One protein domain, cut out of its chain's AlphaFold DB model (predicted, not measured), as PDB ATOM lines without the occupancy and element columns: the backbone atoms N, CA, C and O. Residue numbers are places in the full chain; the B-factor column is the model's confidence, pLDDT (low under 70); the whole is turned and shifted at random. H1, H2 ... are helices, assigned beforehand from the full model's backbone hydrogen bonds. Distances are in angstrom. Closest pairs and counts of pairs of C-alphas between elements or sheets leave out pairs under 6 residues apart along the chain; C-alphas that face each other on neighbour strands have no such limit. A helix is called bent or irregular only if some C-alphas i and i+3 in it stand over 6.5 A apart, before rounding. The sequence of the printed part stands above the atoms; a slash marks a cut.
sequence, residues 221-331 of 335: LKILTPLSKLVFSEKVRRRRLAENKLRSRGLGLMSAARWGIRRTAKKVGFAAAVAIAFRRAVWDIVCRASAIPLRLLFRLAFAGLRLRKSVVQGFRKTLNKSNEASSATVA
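This is residues 221 to 331 of the 335 residues of the protein "Hypothetical protein" of Rhizochromulina marina (UniProt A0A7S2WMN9). One very long bent helix, H4, makes the long axis of a rod; its residues 303 to 331 stick out free, while three shorter helices gather round its other half. H2, H3 and the first arm H4a make a loose, open triangle, and H1 runs back beside the bend. The printed part has 111 residues, with four named helices in the order H1, H2, H3, H4 and no named strand: all helix. It is extended, with a radius of gyration of the C-alphas of 26.0 A and spans of 88 by 28 by 20 A.

Look first at H4, residues 270 to 331, assigned by its hydrogen bonds as one helix but bent: C-alphas 289 and 292 are 6.6 A apart. Its arms, H4a, residues 270 to 289, and H4b, residues 292 to 331, stand at a steep tilt of 36 degrees, only just beyond shallow. H3, residues 253 to 268, touches residues 270 to 277 of H4a, opposite ways at a steep tilt of 46 degrees; the closest C-alphas, of Ala 265 and Ala 273, are 5.0 A apart. H2, residues 234 to 248, only just touches H3, with 3 pairs of C-alphas within 8 A, the closest those of Leu 246 and Ala 256 at 6.8 A. H2 is close to H4a but not clearly touching, about perpendicular at 79 degrees, with C-alphas of Val 236 and Asp 284 closest at 7.4 A. H1, residues 221 to 231, only just touches H4b, with 3 pairs within 8 A, the closest C-alphas being Ser 228 and Leu 294 at 7.5 A. H1 and H4a touch only at their ends, and only just, with 3 pairs; the closest C-alphas, of Val 231 and Cys 287, are 5.0 A apart. Every O i to N i+4 pair is within hydrogen-bond range in H2, H4a and H4b, against 5 of 7 in H1 and 11 of 12 in H3.

Find C-alpha 270 at (15.891, 78.703, -33.956); from there H4a runs 28.6 A. H4b runs 58.4 A to C-alpha 331 at (46.593, -1.419, -54.420). H1 begins at C-alpha 221, (31.895, 40.309, -37.464), and measures 14.9 A, H2 21.1 A and H3 22.3 A.

The C-alphas farthest apart, of Gly 269 and Ala 331, are 88.2 A apart. The printed part has no cut, and its three links are tight. Mean pLDDT of the printed part is 75.7; it is under 70 for 26 residues, among them 221 to 232 and 323 to 331.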
ATOM      1  N   LEU A 221      32.890  39.818 -36.506       61.94
ATOM      2  CA  LEU A 221      31.895  40.309 -37.464       61.94
ATOM      3  C   LEU A 221      30.544  40.613 -36.802       61.94
ATOM      4  O   LEU A 221      29.823  41.471 -37.312       61.94
ATOM      5  N   LYS A 222      30.202  39.968 -35.675       65.44
ATOM      6  CA  LYS A 222      28.978  40.257 -34.902       65.44
ATOM      7  C   LYS A 222      29.049  41.615 -34.191       65.44
ATOM      8  O   LYS A 222      28.038  42.302 -34.122       65.44
ATOM      9  N   ILE A 223      30.237  42.026 -33.737       66.75
ATOM     10  CA  ILE A 223      30.465  43.326 -33.077       66.75
ATOM     11  C   ILE A 223      30.664  44.445 -34.111       66.75
ATOM     12  O   ILE A 223      30.095  45.529 -33.991       66.75
ATOM     13  N   LEU A 224      31.423  44.180 -35.179       63.56
ATOM     14  CA  LEU A 224      31.718  45.183 -36.206       63.56
ATOM     15  C   LEU A 224      30.487  45.563 -37.044       63.56
ATOM     16  O   LEU A 224      30.404  46.687 -37.536       63.56
ATOM     17  N   THR A 225      29.509  44.667 -37.210       66.19
ATOM     18  CA  THR A 225      28.318  44.940 -38.032       66.19
ATOM     19  C   THR A 225      27.421  46.066 -37.501       66.19
ATOM     20  O   THR A 225      27.147  46.976 -38.287       66.19
ATOM     21  N   PRO A 226      26.962  46.094 -36.234       66.44
ATOM     22  CA  PRO A 226      26.144  47.200 -35.725       66.44
ATOM     23  C   PRO A 226      26.894  48.542 -35.749       66.44
ATOM     24  O   PRO A 226      26.342  49.538 -36.220       66.44
ATOM     25  N   LEU A 227      28.177  48.556 -35.371       64.31
ATOM     26  CA  LEU A 227      29.051  49.738 -35.451       64.31
ATOM     27  C   LEU A 227      29.213  50.244 -36.894       64.31
ATOM     28  O   LEU A 227      29.087  51.439 -37.163       64.31
ATOM     29  N   SER A 228      29.400  49.335 -37.854       62.50
ATOM     30  CA  SER A 228      29.481  49.690 -39.275       62.50
ATOM     31  C   SER A 228      28.172  50.266 -39.813       62.50
ATOM     32  O   SER A 228      28.205  51.196 -40.612       62.50
ATOM     33  N   LYS A 229      27.012  49.779 -39.351       66.88
ATOM     34  CA  LYS A 229      25.702  50.306 -39.762       66.88
ATOM     35  C   LYS A 229      25.480  51.735 -39.270       66.88
ATOM     36  O   LYS A 229      24.828  52.500 -39.972       66.88
ATOM     37  N   LEU A 230      26.034  52.106 -38.115       66.19
ATOM     38  CA  LEU A 230      25.977  53.467 -37.572       66.19
ATOM     39  C   LEU A 230      26.878  54.428 -38.368       66.19
ATOM     40  O   LEU A 230      26.417  55.483 -38.815       66.19
ATOM     41  N   VAL A 231      28.130  54.029 -38.617       63.44
ATOM     42  CA  VAL A 231      29.156  54.858 -39.280       63.44
ATOM     43  C   VAL A 231      28.974  54.928 -40.805       63.44
ATOM     44  O   VAL A 231      29.177  55.978 -41.416       63.44
ATOM     45  N   PHE A 232      28.536  53.833 -41.431       63.41
ATOM     46  CA  PHE A 232      28.249  53.717 -42.869       63.41
ATOM     47  C   PHE A 232      26.747  53.685 -43.166       63.41
ATOM     48  O   PHE A 232      26.315  53.088 -44.156       63.41
ATOM     49  N   SER A 233      25.932  54.318 -42.318       70.50
ATOM     50  CA  SER A 233      24.499  54.428 -42.582       70.50
ATOM     51  C   SER A 233      24.240  55.166 -43.898       70.50
ATOM     52  O   SER A 233      24.972  56.073 -44.311       70.50
ATOM     53  N   GLU A 234      23.136  54.811 -44.554       68.06
ATOM     54  CA  GLU A 234      22.659  55.520 -45.743       68.06
ATOM     55  C   GLU A 234      22.477  57.023 -45.477       68.06
ATOM     56  O   GLU A 234      22.809  57.854 -46.322       68.06
ATOM     57  N   LYS A 235      22.037  57.382 -44.264       70.88
ATOM     58  CA  LYS A 235      21.852  58.769 -43.828       70.88
ATOM     59  C   LYS A 235      23.163  59.562 -43.843       70.88
ATOM     60  O   LYS A 235      23.183  60.676 -44.363       70.88
ATOM     61  N   VAL A 236      24.255  58.983 -43.332       70.50
ATOM     62  CA  VAL A 236      25.588  59.615 -43.341       70.50
ATOM     63  C   VAL A 236      26.095  59.795 -44.776       70.50
ATOM     64  O   VAL A 236      26.590  60.868 -45.117       70.50
ATOM     65  N   ARG A 237      25.920  58.793 -45.650       71.69
ATOM     66  CA  ARG A 237      26.318  58.894 -47.068       71.69
ATOM     67  C   ARG A 237      25.558  59.985 -47.819       71.69
ATOM     68  O   ARG A 237      26.184  60.849 -48.426       71.69
ATOM     69  N   ARG A 238      24.223  59.993 -47.725       71.88
ATOM     70  CA  ARG A 238      23.370  61.009 -48.372       71.88
ATOM     71  C   ARG A 238      23.746  62.420 -47.942       71.88
ATOM     72  O   ARG A 238      23.757  63.331 -48.764       71.88
ATOM     73  N   ARG A 239      24.083  62.596 -46.666       75.75
ATOM     74  CA  ARG A 239      24.523  63.885 -46.144       75.75
ATOM     75  C   ARG A 239      25.858  64.328 -46.737       75.75
ATOM     76  O   ARG A 239      25.949  65.461 -47.189       75.75
ATOM     77  N   ARG A 240      26.859  63.443 -46.792       75.62
ATOM     78  CA  ARG A 240      28.164  63.756 -47.405       75.62
ATOM     79  C   ARG A 240      28.020  64.180 -48.864       75.62
ATOM     80  O   ARG A 240      28.624  65.161 -49.274       75.62
ATOM     81  N   LEU A 241      27.182  63.481 -49.625       73.38
ATOM     82  CA  LEU A 241      26.917  63.836 -51.020       73.38
ATOM     83  C   LEU A 241      26.181  65.174 -51.145       73.38
ATOM     84  O   LEU A 241      26.541  65.998 -51.979       73.38
ATOM     85  N   ALA A 242      25.209  65.448 -50.269       77.12
ATOM     86  CA  ALA A 242      24.561  66.757 -50.218       77.12
ATOM     87  C   ALA A 242      25.559  67.884 -49.891       77.12
ATOM     88  O   ALA A 242      25.521  68.929 -50.532       77.12
ATOM     89  N   GLU A 243      26.476  67.668 -48.944       76.38
ATOM     90  CA  GLU A 243      27.543  68.622 -48.613       76.38
ATOM     91  C   GLU A 243      28.486  68.849 -49.802       76.38
ATOM     92  O   GLU A 243      28.773  69.998 -50.133       76.38
ATOM     93  N   ASN A 244      28.908  67.787 -50.494       78.62
ATOM     94  CA  ASN A 244      29.741  67.894 -51.694       78.62
ATOM     95  C   ASN A 244      29.027  68.646 -52.825       78.62
ATOM     96  O   ASN A 244      29.639  69.493 -53.469       78.62
ATOM     97  N   LYS A 245      27.726  68.405 -53.019       78.00
ATOM     98  CA  LYS A 245      26.910  69.106 -54.020       78.00
ATOM     99  C   LYS A 245      26.690  70.583 -53.685       78.00
ATOM    100  O   LYS A 245      26.547  71.402 -54.585       78.00
ATOM    101  N   LEU A 246      26.636  70.943 -52.402       79.31
ATOM    102  CA  LEU A 246      26.608  72.349 -51.986       79.31
ATOM    103  C   LEU A 246      27.973  73.006 -52.229       79.31
ATOM    104  O   LEU A 246      28.021  74.101 -52.781       79.31
ATOM    105  N   ARG A 247      29.073  72.312 -51.909       79.31
ATOM    106  CA  ARG A 247      30.438  72.795 -52.170       79.31
ATOM    107  C   ARG A 247      30.714  73.000 -53.656       79.31
ATOM    108  O   ARG A 247      31.264  74.033 -54.014       79.31
ATOM    109  N   SER A 248      30.295  72.073 -54.519       76.75
ATOM    110  CA  SER A 248      30.452  72.225 -55.973       76.75
ATOM    111  C   SER A 248      29.632  73.383 -56.546       76.75
ATOM    112  O   SER A 248      29.960  73.898 -57.607       76.75
ATOM    113  N   ARG A 249      28.599  73.838 -55.827       81.25
ATOM    114  CA  ARG A 249      27.820  75.049 -56.133       81.25
ATOM    115  C   ARG A 249      28.396  76.322 -55.493       81.25
ATOM    116  O   ARG A 249      27.691  77.320 -55.403       81.25
ATOM    117  N   GLY A 250      29.632  76.283 -54.993       81.81
ATOM    118  CA  GLY A 250      30.314  77.435 -54.392       81.81
ATOM    119  C   GLY A 250      29.887  77.768 -52.958       81.81
ATOM    120  O   GLY A 250      30.352  78.752 -52.390       81.81
ATOM    121  N   LEU A 251      29.027  76.960 -52.324       80.12
ATOM    122  CA  LEU A 251      28.652  77.182 -50.928       80.12
ATOM    123  C   LEU A 251      29.734  76.624 -50.002       80.12
ATOM    124  O   LEU A 251      29.902  75.410 -49.860       80.12
ATOM    125  N   GLY A 252      30.419  77.524 -49.298       80.19
ATOM    126  CA  GLY A 252      31.315  77.173 -48.201       80.19
ATOM    127  C   GLY A 252      30.604  76.423 -47.064       80.19
ATOM    128  O   GLY A 252      29.376  76.456 -46.918       80.19
ATOM    129  N   LEU A 253      31.395  75.762 -46.214       75.06
ATOM    130  CA  LEU A 253      30.923  74.965 -45.070       75.06
ATOM    131  C   LEU A 253      29.981  75.752 -44.144       75.06
ATOM    132  O   LEU A 253      28.888  75.287 -43.816       75.06
ATOM    133  N   MET A 254      30.384  76.966 -43.766       79.56
ATOM    134  CA  MET A 254      29.626  77.819 -42.846       79.56
ATOM    135  C   MET A 254      28.329  78.335 -43.469       79.56
ATOM    136  O   MET A 254      27.290  78.363 -42.810       79.56
ATOM    137  N   SER A 255      28.352  78.693 -44.754       82.25
ATOM    138  CA  SER A 255      27.160  79.104 -45.504       82.25
ATOM    139  C   SER A 255      26.155  77.962 -45.655       82.25
ATOM    140  O   SER A 255      24.963  78.172 -45.432       82.25
ATOM    141  N   ALA A 256      26.616  76.739 -45.940       81.25
ATOM    142  CA  ALA A 256      25.760  75.556 -46.002       81.25
ATOM    143  C   ALA A 256      25.126  75.235 -44.636       81.25
ATOM    144  O   ALA A 256      23.925  74.957 -44.555       81.25
ATOM    145  N   ALA A 257      25.905  75.336 -43.552       82.19
ATOM    146  CA  ALA A 257      25.415  75.139 -42.190       82.19
ATOM    147  C   ALA A 257      24.364  76.192 -41.802       82.19
ATOM    148  O   ALA A 257      23.270  75.837 -41.361       82.19
ATOM    149  N   ARG A 258      24.644  77.482 -42.041       86.06
ATOM    150  CA  ARG A 258      23.698  78.585 -41.795       86.06
ATOM    151  C   ARG A 258      22.411  78.420 -42.598       86.06
ATOM    152  O   ARG A 258      21.325  78.590 -42.047       86.06
ATOM    153  N   TRP A 259      22.514  78.041 -43.872       85.69
ATOM    154  CA  TRP A 259      21.353  77.762 -44.716       85.69
ATOM    155  C   TRP A 259      20.503  76.611 -44.156       85.69
ATOM    156  O   TRP A 259      19.282  76.739 -44.034       85.69
ATOM    157  N   GLY A 260      21.142  75.514 -43.735       84.31
ATOM    158  CA  GLY A 260      20.466  74.372 -43.118       84.31
ATOM    159  C   GLY A 260      19.774  74.713 -41.794       84.31
ATOM    160  O   GLY A 260      18.633  74.292 -41.576       84.31
ATOM    161  N   ILE A 261      20.425  75.509 -40.935       88.00
ATOM    162  CA  ILE A 261      19.856  76.004 -39.669       88.00
ATOM    163  C   ILE A 261      18.638  76.878 -39.956       88.00
ATOM    164  O   ILE A 261      17.568  76.583 -39.435       88.00
ATOM    165  N   ARG A 262      18.746  77.878 -40.844       89.38
ATOM    166  CA  ARG A 262      17.621  78.760 -41.213       89.38
ATOM    167  C   ARG A 262      16.422  77.972 -41.737       89.38
ATOM    168  O   ARG A 262      15.293  78.222 -41.328       89.38
ATOM    169  N   ARG A 263      16.649  76.985 -42.610       88.44
ATOM    170  CA  ARG A 263      15.575  76.141 -43.157       88.44
ATOM    171  C   ARG A 263      14.903  75.276 -42.087       88.44
ATOM    172  O   ARG A 263      13.698  75.058 -42.153       88.44
ATOM    173  N   THR A 264      15.676  74.778 -41.126       85.38
ATOM    174  CA  THR A 264      15.163  73.949 -40.025       85.38
ATOM    175  C   THR A 264      14.438  74.804 -38.983       85.38
ATOM    176  O   THR A 264      13.379  74.409 -38.509       85.38
ATOM    177  N   ALA A 265      14.941  76.009 -38.701       90.75
ATOM    178  CA  ALA A 265      14.354  76.956 -37.756       90.75
ATOM    179  C   ALA A 265      12.918  77.342 -38.127       90.75
ATOM    180  O   ALA A 265      12.082  77.456 -37.239       90.75
ATOM    181  N   LYS A 266      12.600  77.420 -39.429       90.69
ATOM    182  CA  LYS A 266      11.225  77.629 -39.923       90.69
ATOM    183  C   LYS A 266      10.223  76.549 -39.482       90.69
ATOM    184  O   LYS A 266       9.030  76.779 -39.590       90.69
ATOM    185  N   LYS A 267      10.686  75.370 -39.050       89.88
ATOM    186  CA  LYS A 267       9.827  74.243 -38.647       89.88
ATOM    187  C   LYS A 267       9.796  73.996 -37.142       89.88
ATOM    188  O   LYS A 267       8.787  73.531 -36.641       89.88
ATOM    189  N   VAL A 268      10.914  74.221 -36.452       90.00
ATOM    190  CA  VAL A 268      11.091  73.801 -35.045       90.00
ATOM    191  C   VAL A 268      11.612  74.915 -34.132       90.00
ATOM    192  O   VAL A 268      11.931  74.658 -32.978       90.00
ATOM    193  N   GLY A 269      11.742  76.144 -34.636       91.44
ATOM    194  CA  GLY A 269      12.344  77.258 -33.905       91.44
ATOM    195  C   GLY A 269      13.877  77.280 -33.972       91.44
ATOM    196  O   GLY A 269      14.540  76.281 -34.270       91.44
ATOM    197  N   PHE A 270      14.462  78.458 -33.737       90.75
ATOM    198  CA  PHE A 270      15.891  78.703 -33.956       90.75
ATOM    199  C   PHE A 270      16.794  77.930 -32.985       90.75
ATOM    200  O   PHE A 270      17.717  77.250 -33.432       90.75
ATOM    201  N   ALA A 271      16.501  77.968 -31.682       89.06
ATOM    202  CA  ALA A 271      17.299  77.282 -30.662       89.06
ATOM    203  C   ALA A 271      17.363  75.763 -30.910       89.06
ATOM    204  O   ALA A 271      18.447  75.177 -30.961       89.06
ATOM    205  N   ALA A 272      16.214  75.137 -31.183       88.44
ATOM    206  CA  ALA A 272      16.150  73.719 -31.526       88.44
ATOM    207  C   ALA A 272      16.896  73.412 -32.835       88.44
ATOM    208  O   ALA A 272      17.612  72.415 -32.924       88.44
ATOM    209  N   ALA A 273      16.793  74.277 -33.850       87.94
ATOM    210  CA  ALA A 273      17.522  74.107 -35.104       87.94
ATOM    211  C   ALA A 273      19.049  74.159 -34.922       87.94
ATOM    212  O   ALA A 273      19.757  73.367 -35.551       87.94
ATOM    213  N   VAL A 274      19.555  75.040 -34.051       89.69
ATOM    214  CA  VAL A 274      20.982  75.119 -33.700       89.69
ATOM    215  C   VAL A 274      21.428  73.863 -32.951       89.69
ATOM    216  O   VAL A 274      22.406  73.239 -33.363       89.69
ATOM    217  N   ALA A 275      20.686  73.422 -31.931       88.44
ATOM    218  CA  ALA A 275      20.999  72.197 -31.186       88.44
ATOM    219  C   ALA A 275      21.015  70.954 -32.098       88.44
ATOM    220  O   ALA A 275      21.929  70.125 -32.041       88.44
ATOM    221  N   ILE A 276      20.044  70.855 -33.012       86.25
ATOM    222  CA  ILE A 276      19.987  69.803 -34.032       86.25
ATOM    223  C   ILE A 276      21.211  69.873 -34.951       86.25
ATOM    224  O   ILE A 276      21.801  68.833 -35.249       86.25
ATOM    225  N   ALA A 277      21.598  71.061 -35.422       85.31
ATOM    226  CA  ALA A 277      22.763  71.238 -36.284       85.31
ATOM    227  C   ALA A 277      24.076  70.886 -35.568       85.31
ATOM    228  O   ALA A 277      24.919  70.208 -36.156       85.31
ATOM    229  N   PHE A 278      24.214  71.260 -34.296       87.12
ATOM    230  CA  PHE A 278      25.374  70.934 -33.472       87.12
ATOM    231  C   PHE A 278      25.501  69.425 -33.243       87.12
ATOM    232  O   PHE A 278      26.510  68.829 -33.618       87.12
ATOM    233  N   ARG A 279      24.440  68.766 -32.752       86.62
ATOM    234  CA  ARG A 279      24.411  67.302 -32.571       86.62
ATOM    235  C   ARG A 279      24.752  66.571 -33.870       86.62
ATOM    236  O   ARG A 279      25.478  65.580 -33.873       86.62
ATOM    237  N   ARG A 280      24.244  67.083 -34.993       82.19
ATOM    238  CA  ARG A 280      24.549  66.586 -36.338       82.19
ATOM    239  C   ARG A 280      26.021  66.771 -36.715       82.19
ATOM    240  O   ARG A 280      26.556  65.887 -37.374       82.19
ATOM    241  N   ALA A 281      26.648  67.897 -36.393       82.50
ATOM    242  CA  ALA A 281      28.062  68.143 -36.682       82.50
ATOM    243  C   ALA A 281      28.969  67.225 -35.850       82.50
ATOM    244  O   ALA A 281      29.841  66.565 -36.409       82.50
ATOM    245  N   VAL A 282      28.687  67.096 -34.548       84.75
ATOM    246  CA  VAL A 282      29.395  66.179 -33.642       84.75
ATOM    247  C   VAL A 282      29.319  64.742 -34.158       84.75
ATOM    248  O   VAL A 282      30.343  64.081 -34.310       84.75
ATOM    249  N   TRP A 283      28.121  64.273 -34.519       80.94
ATOM    250  CA  TRP A 283      27.943  62.920 -35.049       80.94
ATOM    251  C   TRP A 283      28.740  62.665 -36.335       80.94
ATOM    252  O   TRP A 283      29.315  61.590 -36.516       80.94
ATOM    253  N   ASP A 284      28.811  63.651 -37.229       75.25
ATOM    254  CA  ASP A 284      29.583  63.527 -38.464       75.25
ATOM    255  C   ASP A 284      31.089  63.463 -38.204       75.25
ATOM    256  O   ASP A 284      31.777  62.704 -38.890       75.25
ATOM    257  N   ILE A 285      31.596  64.223 -37.229       82.06
ATOM    258  CA  ILE A 285      32.999  64.163 -36.797       82.06
ATOM    259  C   ILE A 285      33.304  62.767 -36.254       82.06
ATOM    260  O   ILE A 285      34.239  62.127 -36.732       82.06
ATOM    261  N   VAL A 286      32.458  62.244 -35.361       81.81
ATOM    262  CA  VAL A 286      32.588  60.883 -34.814       81.81
ATOM    263  C   VAL A 286      32.582  59.836 -35.934       81.81
ATOM    264  O   VAL A 286      33.448  58.963 -35.973       81.81
ATOM    265  N   CYS A 287      31.668  59.939 -36.903       75.31
ATOM    266  CA  CYS A 287      31.617  59.023 -38.048       75.31
ATOM    267  C   CYS A 287      32.847  59.138 -38.966       75.31
ATOM    268  O   CYS A 287      33.251  58.154 -39.579       75.31
ATOM    269  N   ARG A 288      33.434  60.330 -39.130       73.62
ATOM    270  CA  ARG A 288      34.661  60.517 -39.929       73.62
ATOM    271  C   ARG A 288      35.874  59.936 -39.209       73.62
ATOM    272  O   ARG A 288      36.602  59.160 -39.823       73.62
ATOM    273  N   ALA A 289      36.030  60.247 -37.924       78.38
ATOM    274  CA  ALA A 289      37.118  59.757 -37.085       78.38
ATOM    275  C   ALA A 289      37.102  58.226 -36.960       78.38
ATOM    276  O   ALA A 289      38.143  57.586 -37.043       78.38
ATOM    277  N   SER A 290      35.914  57.621 -36.852       74.44
ATOM    278  CA  SER A 290      35.761  56.162 -36.757       74.44
ATOM    279  C   SER A 290      35.853  55.427 -38.099       74.44
ATOM    280  O   SER A 290      36.182  54.244 -38.118       74.44
ATOM    281  N   ALA A 291      35.610  56.080 -39.243       71.38
ATOM    282  CA  ALA A 291      35.566  55.392 -40.537       71.38
ATOM    283  C   ALA A 291      36.908  54.767 -40.956       71.38
ATOM    284  O   ALA A 291      36.910  53.677 -41.531       71.38
ATOM    285  N   ILE A 292      38.035  55.441 -40.702       74.06
ATOM    286  CA  ILE A 292      39.382  54.947 -41.039       74.06
ATOM    287  C   ILE A 292      39.762  53.720 -40.191       74.06
ATOM    288  O   ILE A 292      40.012  52.670 -40.789       74.06
ATOM    289  N   PRO A 293      39.745  53.780 -38.843       76.88
ATOM    290  CA  PRO A 293      40.079  52.625 -38.013       76.88
ATOM    291  C   PRO A 293      39.111  51.460 -38.239       76.88
ATOM    292  O   PRO A 293      39.546  50.314 -38.314       76.88
ATOM    293  N   LEU A 294      37.818  51.728 -38.465       73.25
ATOM    294  CA  LEU A 294      36.855  50.665 -38.761       73.25
ATOM    295  C   LEU A 294      37.149  49.991 -40.112       73.25
ATOM    296  O   LEU A 294      37.110  48.768 -40.201       73.25
ATOM    297  N   ARG A 295      37.507  50.750 -41.161       70.06
ATOM    298  CA  ARG A 295      37.948  50.178 -42.453       70.06
ATOM    299  C   ARG A 295      39.200  49.320 -42.303       70.06
ATOM    300  O   ARG A 295      39.289  48.279 -42.952       70.06
ATOM    301  N   LEU A 296      40.144  49.747 -41.468       76.50
ATOM    302  CA  LEU A 296      41.386  49.022 -41.213       76.50
ATOM    303  C   LEU A 296      41.114  47.707 -40.469       76.50
ATOM    304  O   LEU A 296      41.548  46.651 -40.921       76.50
ATOM    305  N   LEU A 297      40.283  47.752 -39.424       76.00
ATOM    306  CA  LEU A 297      39.791  46.572 -38.706       76.00
ATOM    307  C   LEU A 297      39.071  45.591 -39.637       76.00
ATOM    308  O   LEU A 297      39.322  44.390 -39.577       76.00
ATOM    309  N   PHE A 298      38.220  46.085 -40.544       69.69
ATOM    310  CA  PHE A 298      37.572  45.238 -41.547       69.69
ATOM    311  C   PHE A 298      38.587  44.590 -42.491       69.69
ATOM    312  O   PHE A 298      38.488  43.390 -42.743       69.69
ATOM    313  N   ARG A 299      39.576  45.340 -42.999       74.56
ATOM    314  CA  ARG A 299      40.632  44.781 -43.860       74.56
ATOM    315  C   ARG A 299      41.419  43.686 -43.146       74.56
ATOM    316  O   ARG A 299      41.619  42.631 -43.737       74.56
ATOM    317  N   LEU A 300      41.795  43.903 -41.886       75.06
ATOM    318  CA  LEU A 300      42.507  42.918 -41.070       75.06
ATOM    319  C   LEU A 300      41.649  41.674 -40.794       75.06
ATOM    320  O   LEU A 300      42.111  40.553 -40.992       75.06
ATOM    321  N   ALA A 301      40.375  41.851 -40.433       71.00
ATOM    322  CA  ALA A 301      39.451  40.739 -40.212       71.00
ATOM    323  C   ALA A 301      39.239  39.899 -41.487       71.00
ATOM    324  O   ALA A 301      39.262  38.668 -41.437       71.00
ATOM    325  N   PHE A 302      39.071  40.548 -42.645       70.06
ATOM    326  CA  PHE A 302      38.935  39.860 -43.931       70.06
ATOM    327  C   PHE A 302      40.243  39.209 -44.399       70.06
ATOM    328  O   PHE A 302      40.191  38.116 -44.963       70.06
ATOM    329  N   ALA A 303      41.400  39.826 -44.147       70.56
ATOM    330  CA  ALA A 303      42.702  39.216 -44.405       70.56
ATOM    331  C   ALA A 303      42.881  37.940 -43.568       70.56
ATOM    332  O   ALA A 303      43.194  36.892 -44.127       70.56
ATOM    333  N   GLY A 304      42.557  37.985 -42.272       70.38
ATOM    334  CA  GLY A 304      42.577  36.811 -41.394       70.38
ATOM    335  C   GLY A 304      41.623  35.701 -41.851       70.38
ATOM    336  O   GLY A 304      41.985  34.526 -41.850       70.38
ATOM    337  N   LEU A 305      40.425  36.054 -42.328       71.12
ATOM    338  CA  LEU A 305      39.478  35.099 -42.919       71.12
ATOM    339  C   LEU A 305      40.010  34.450 -44.208       71.12
ATOM    340  O   LEU A 305      39.815  33.251 -44.407       71.12
ATOM    341  N   ARG A 306      40.682  35.219 -45.077       69.81
ATOM    342  CA  ARG A 306      41.319  34.704 -46.304       69.81
ATOM    343  C   ARG A 306      42.488  33.780 -45.986       69.81
ATOM    344  O   ARG A 306      42.571  32.706 -46.577       69.81
ATOM    345  N   LEU A 307      43.334  34.160 -45.029       70.56
ATOM    346  CA  LEU A 307      44.420  33.325 -44.510       70.56
ATOM    347  C   LEU A 307      43.873  32.009 -43.959       70.56
ATOM    348  O   LEU A 307      44.288  30.950 -44.411       70.56
ATOM    349  N   ARG A 308      42.859  32.055 -43.088       70.69
ATOM    350  CA  ARG A 308      42.224  30.845 -42.546       70.69
ATOM    351  C   ARG A 308      41.659  29.947 -43.647       70.69
ATOM    352  O   ARG A 308      41.890  28.746 -43.611       70.69
ATOM    353  N   LYS A 309      40.944  30.503 -44.634       67.50
ATOM    354  CA  LYS A 309      40.442  29.718 -45.776       67.50
ATOM    355  C   LYS A 309      41.576  29.079 -46.578       67.50
ATOM    356  O   LYS A 309      41.464  27.909 -46.921       67.50
ATOM    357  N   SER A 310      42.653  29.821 -46.830       67.94
ATOM    358  CA  SER A 310      43.815  29.337 -47.588       67.94
ATOM    359  C   SER A 310      44.552  28.226 -46.836       67.94
ATOM    360  O   SER A 310      44.885  27.208 -47.431       67.94
ATOM    361  N   VAL A 311      44.726  28.368 -45.518       72.19
ATOM    362  CA  VAL A 311      45.320  27.340 -44.645       72.19
ATOM    363  C   VAL A 311      44.447  26.086 -44.607       72.19
ATOM    364  O   VAL A 311      44.953  24.988 -44.798       72.19
ATOM    365  N   VAL A 312      43.129  26.232 -44.432       72.62
ATOM    366  CA  VAL A 312      42.187  25.097 -44.439       72.62
ATOM    367  C   VAL A 312      42.185  24.381 -45.792       72.62
ATOM    368  O   VAL A 312      42.177  23.154 -45.836       72.62
ATOM    369  N   GLN A 313      42.225  25.122 -46.902       70.75
ATOM    370  CA  GLN A 313      42.341  24.539 -48.243       70.75
ATOM    371  C   GLN A 313      43.687  23.836 -48.452       70.75
ATOM    372  O   GLN A 313      43.709  22.752 -49.030       70.75
ATOM    373  N   GLY A 314      44.784  24.406 -47.946       74.31
ATOM    374  CA  GLY A 314      46.113  23.794 -47.967       74.31
ATOM    375  C   GLY A 314      46.151  22.467 -47.210       74.31
ATOM    376  O   GLY A 314      46.556  21.461 -47.784       74.31
ATOM    377  N   PHE A 315      45.626  22.443 -45.979       72.88
ATOM    378  CA  PHE A 315      45.493  21.223 -45.175       72.88
ATOM    379  C   PHE A 315      44.610  20.168 -45.846       72.88
ATOM    380  O   PHE A 315      44.942  18.989 -45.854       72.88
ATOM    381  N   ARG A 316      43.488  20.572 -46.451       72.75
ATOM    382  CA  ARG A 316      42.602  19.635 -47.156       72.75
ATOM    383  C   ARG A 316      43.282  19.022 -48.382       72.75
ATOM    384  O   ARG A 316      43.078  17.849 -48.673       72.75
ATOM    385  N   LYS A 317      44.112  19.800 -49.080       74.00
ATOM    386  CA  LYS A 317      44.885  19.334 -50.235       74.00
ATOM    387  C   LYS A 317      45.995  18.362 -49.826       74.00
ATOM    388  O   LYS A 317      46.207  17.381 -50.530       74.00
ATOM    389  N   THR A 318      46.671  18.593 -48.698       75.12
ATOM    390  CA  THR A 318      47.673  17.649 -48.173       75.12
ATOM    391  C   THR A 318      47.039  16.359 -47.656       75.12
ATOM    392  O   THR A 318      47.561  15.296 -47.968       75.12
ATOM    393  N   LEU A 319      45.890  16.433 -46.971       72.12
ATOM    394  CA  LEU A 319      45.108  15.263 -46.537       72.12
ATOM    395  C   LEU A 319      44.599  14.410 -47.710       72.12
ATOM    396  O   LEU A 319      44.687  13.186 -47.675       72.12
ATOM    397  N   ASN A 320      44.098  15.040 -48.776       74.94
ATOM    398  CA  ASN A 320      43.686  14.294 -49.966       74.94
ATOM    399  C   ASN A 320      44.887  13.624 -50.649       74.94
ATOM    400  O   ASN A 320      44.796  12.463 -51.031       74.94
ATOM    401  N   LYS A 321      46.033  14.314 -50.725       74.25
ATOM    402  CA  LYS A 321      47.261  13.764 -51.311       74.25
ATOM    403  C   LYS A 321      47.830  12.593 -50.497       74.25
ATOM    404  O   LYS A 321      48.338  11.644 -51.083       74.25
ATOM    405  N   SER A 322      47.741  12.635 -49.163       70.50
ATOM    406  CA  SER A 322      48.144  11.507 -48.312       70.50
ATOM    407  C   SER A 322      47.201  10.315 -48.450       70.50
ATOM    408  O   SER A 322      47.669   9.183 -48.482       70.50
ATOM    409  N   ASN A 323      45.893  10.556 -48.592       67.69
ATOM    410  CA  ASN A 323      44.920   9.487 -48.813       67.69
ATOM    411  C   ASN A 323      45.115   8.811 -50.177       67.69
ATOM    412  O   ASN A 323      45.135   7.588 -50.237       67.69
ATOM    413  N   GLU A 324      45.340   9.580 -51.248       69.25
ATOM    414  CA  GLU A 324      45.653   9.035 -52.579       69.25
ATOM    415  C   GLU A 324      46.948   8.207 -52.575       69.25
ATOM    416  O   GLU A 324      46.987   7.122 -53.155       69.25
ATOM    417  N   ALA A 325      47.989   8.671 -51.873       67.62
ATOM    418  CA  ALA A 325      49.235   7.921 -51.720       67.62
ATOM    419  C   ALA A 325      49.028   6.604 -50.949       67.62
ATOM    420  O   ALA A 325      49.522   5.565 -51.377       67.62
ATOM    421  N   SER A 326      48.243   6.621 -49.864       64.69
ATOM    422  CA  SER A 326      47.925   5.412 -49.091       64.69
ATOM    423  C   SER A 326      47.109   4.398 -49.901       64.69
ATOM    424  O   SER A 326      47.380   3.200 -49.832       64.69
ATOM    425  N   SER A 327      46.140   4.856 -50.699       64.44
ATOM    426  CA  SER A 327      45.343   3.991 -51.578       64.44
ATOM    427  C   SER A 327      46.179   3.363 -52.698       64.44
ATOM    428  O   SER A 327      45.967   2.200 -53.035       64.44
ATOM    429  N   ALA A 328      47.160   4.093 -53.240       62.44
ATOM    430  CA  ALA A 328      48.075   3.575 -54.255       62.44
ATOM    431  C   ALA A 328      49.017   2.487 -53.703       62.44
ATOM    432  O   ALA A 328      49.248   1.483 -54.374       62.44
ATOM    433  N   THR A 329      49.509   2.638 -52.467       64.88
ATOM    434  CA  THR A 329      50.366   1.633 -51.812       64.88
ATOM    435  C   THR A 329      49.601   0.349 -51.470       64.88
ATOM    436  O   THR A 329      50.122  -0.745 -51.670       64.88
ATOM    437  N   VAL A 330      48.345   0.452 -51.020       62.44
ATOM    438  CA  VAL A 330      47.501  -0.725 -50.733       62.44
ATOM    439  C   VAL A 330      47.153  -1.490 -52.017       62.44
ATOM    440  O   VAL A 330      47.216  -2.716 -52.026       62.44
ATOM    441  N   ALA A 331      46.879  -0.792 -53.124       57.50
ATOM    442  CA  ALA A 331      46.593  -1.419 -54.420       57.50
ATOM    443  C   ALA A 331      47.813  -2.106 -55.072       57.50
ATOM    444  O   ALA A 331      47.642  -2.980 -55.923       57.50
TER     445      ALA A 331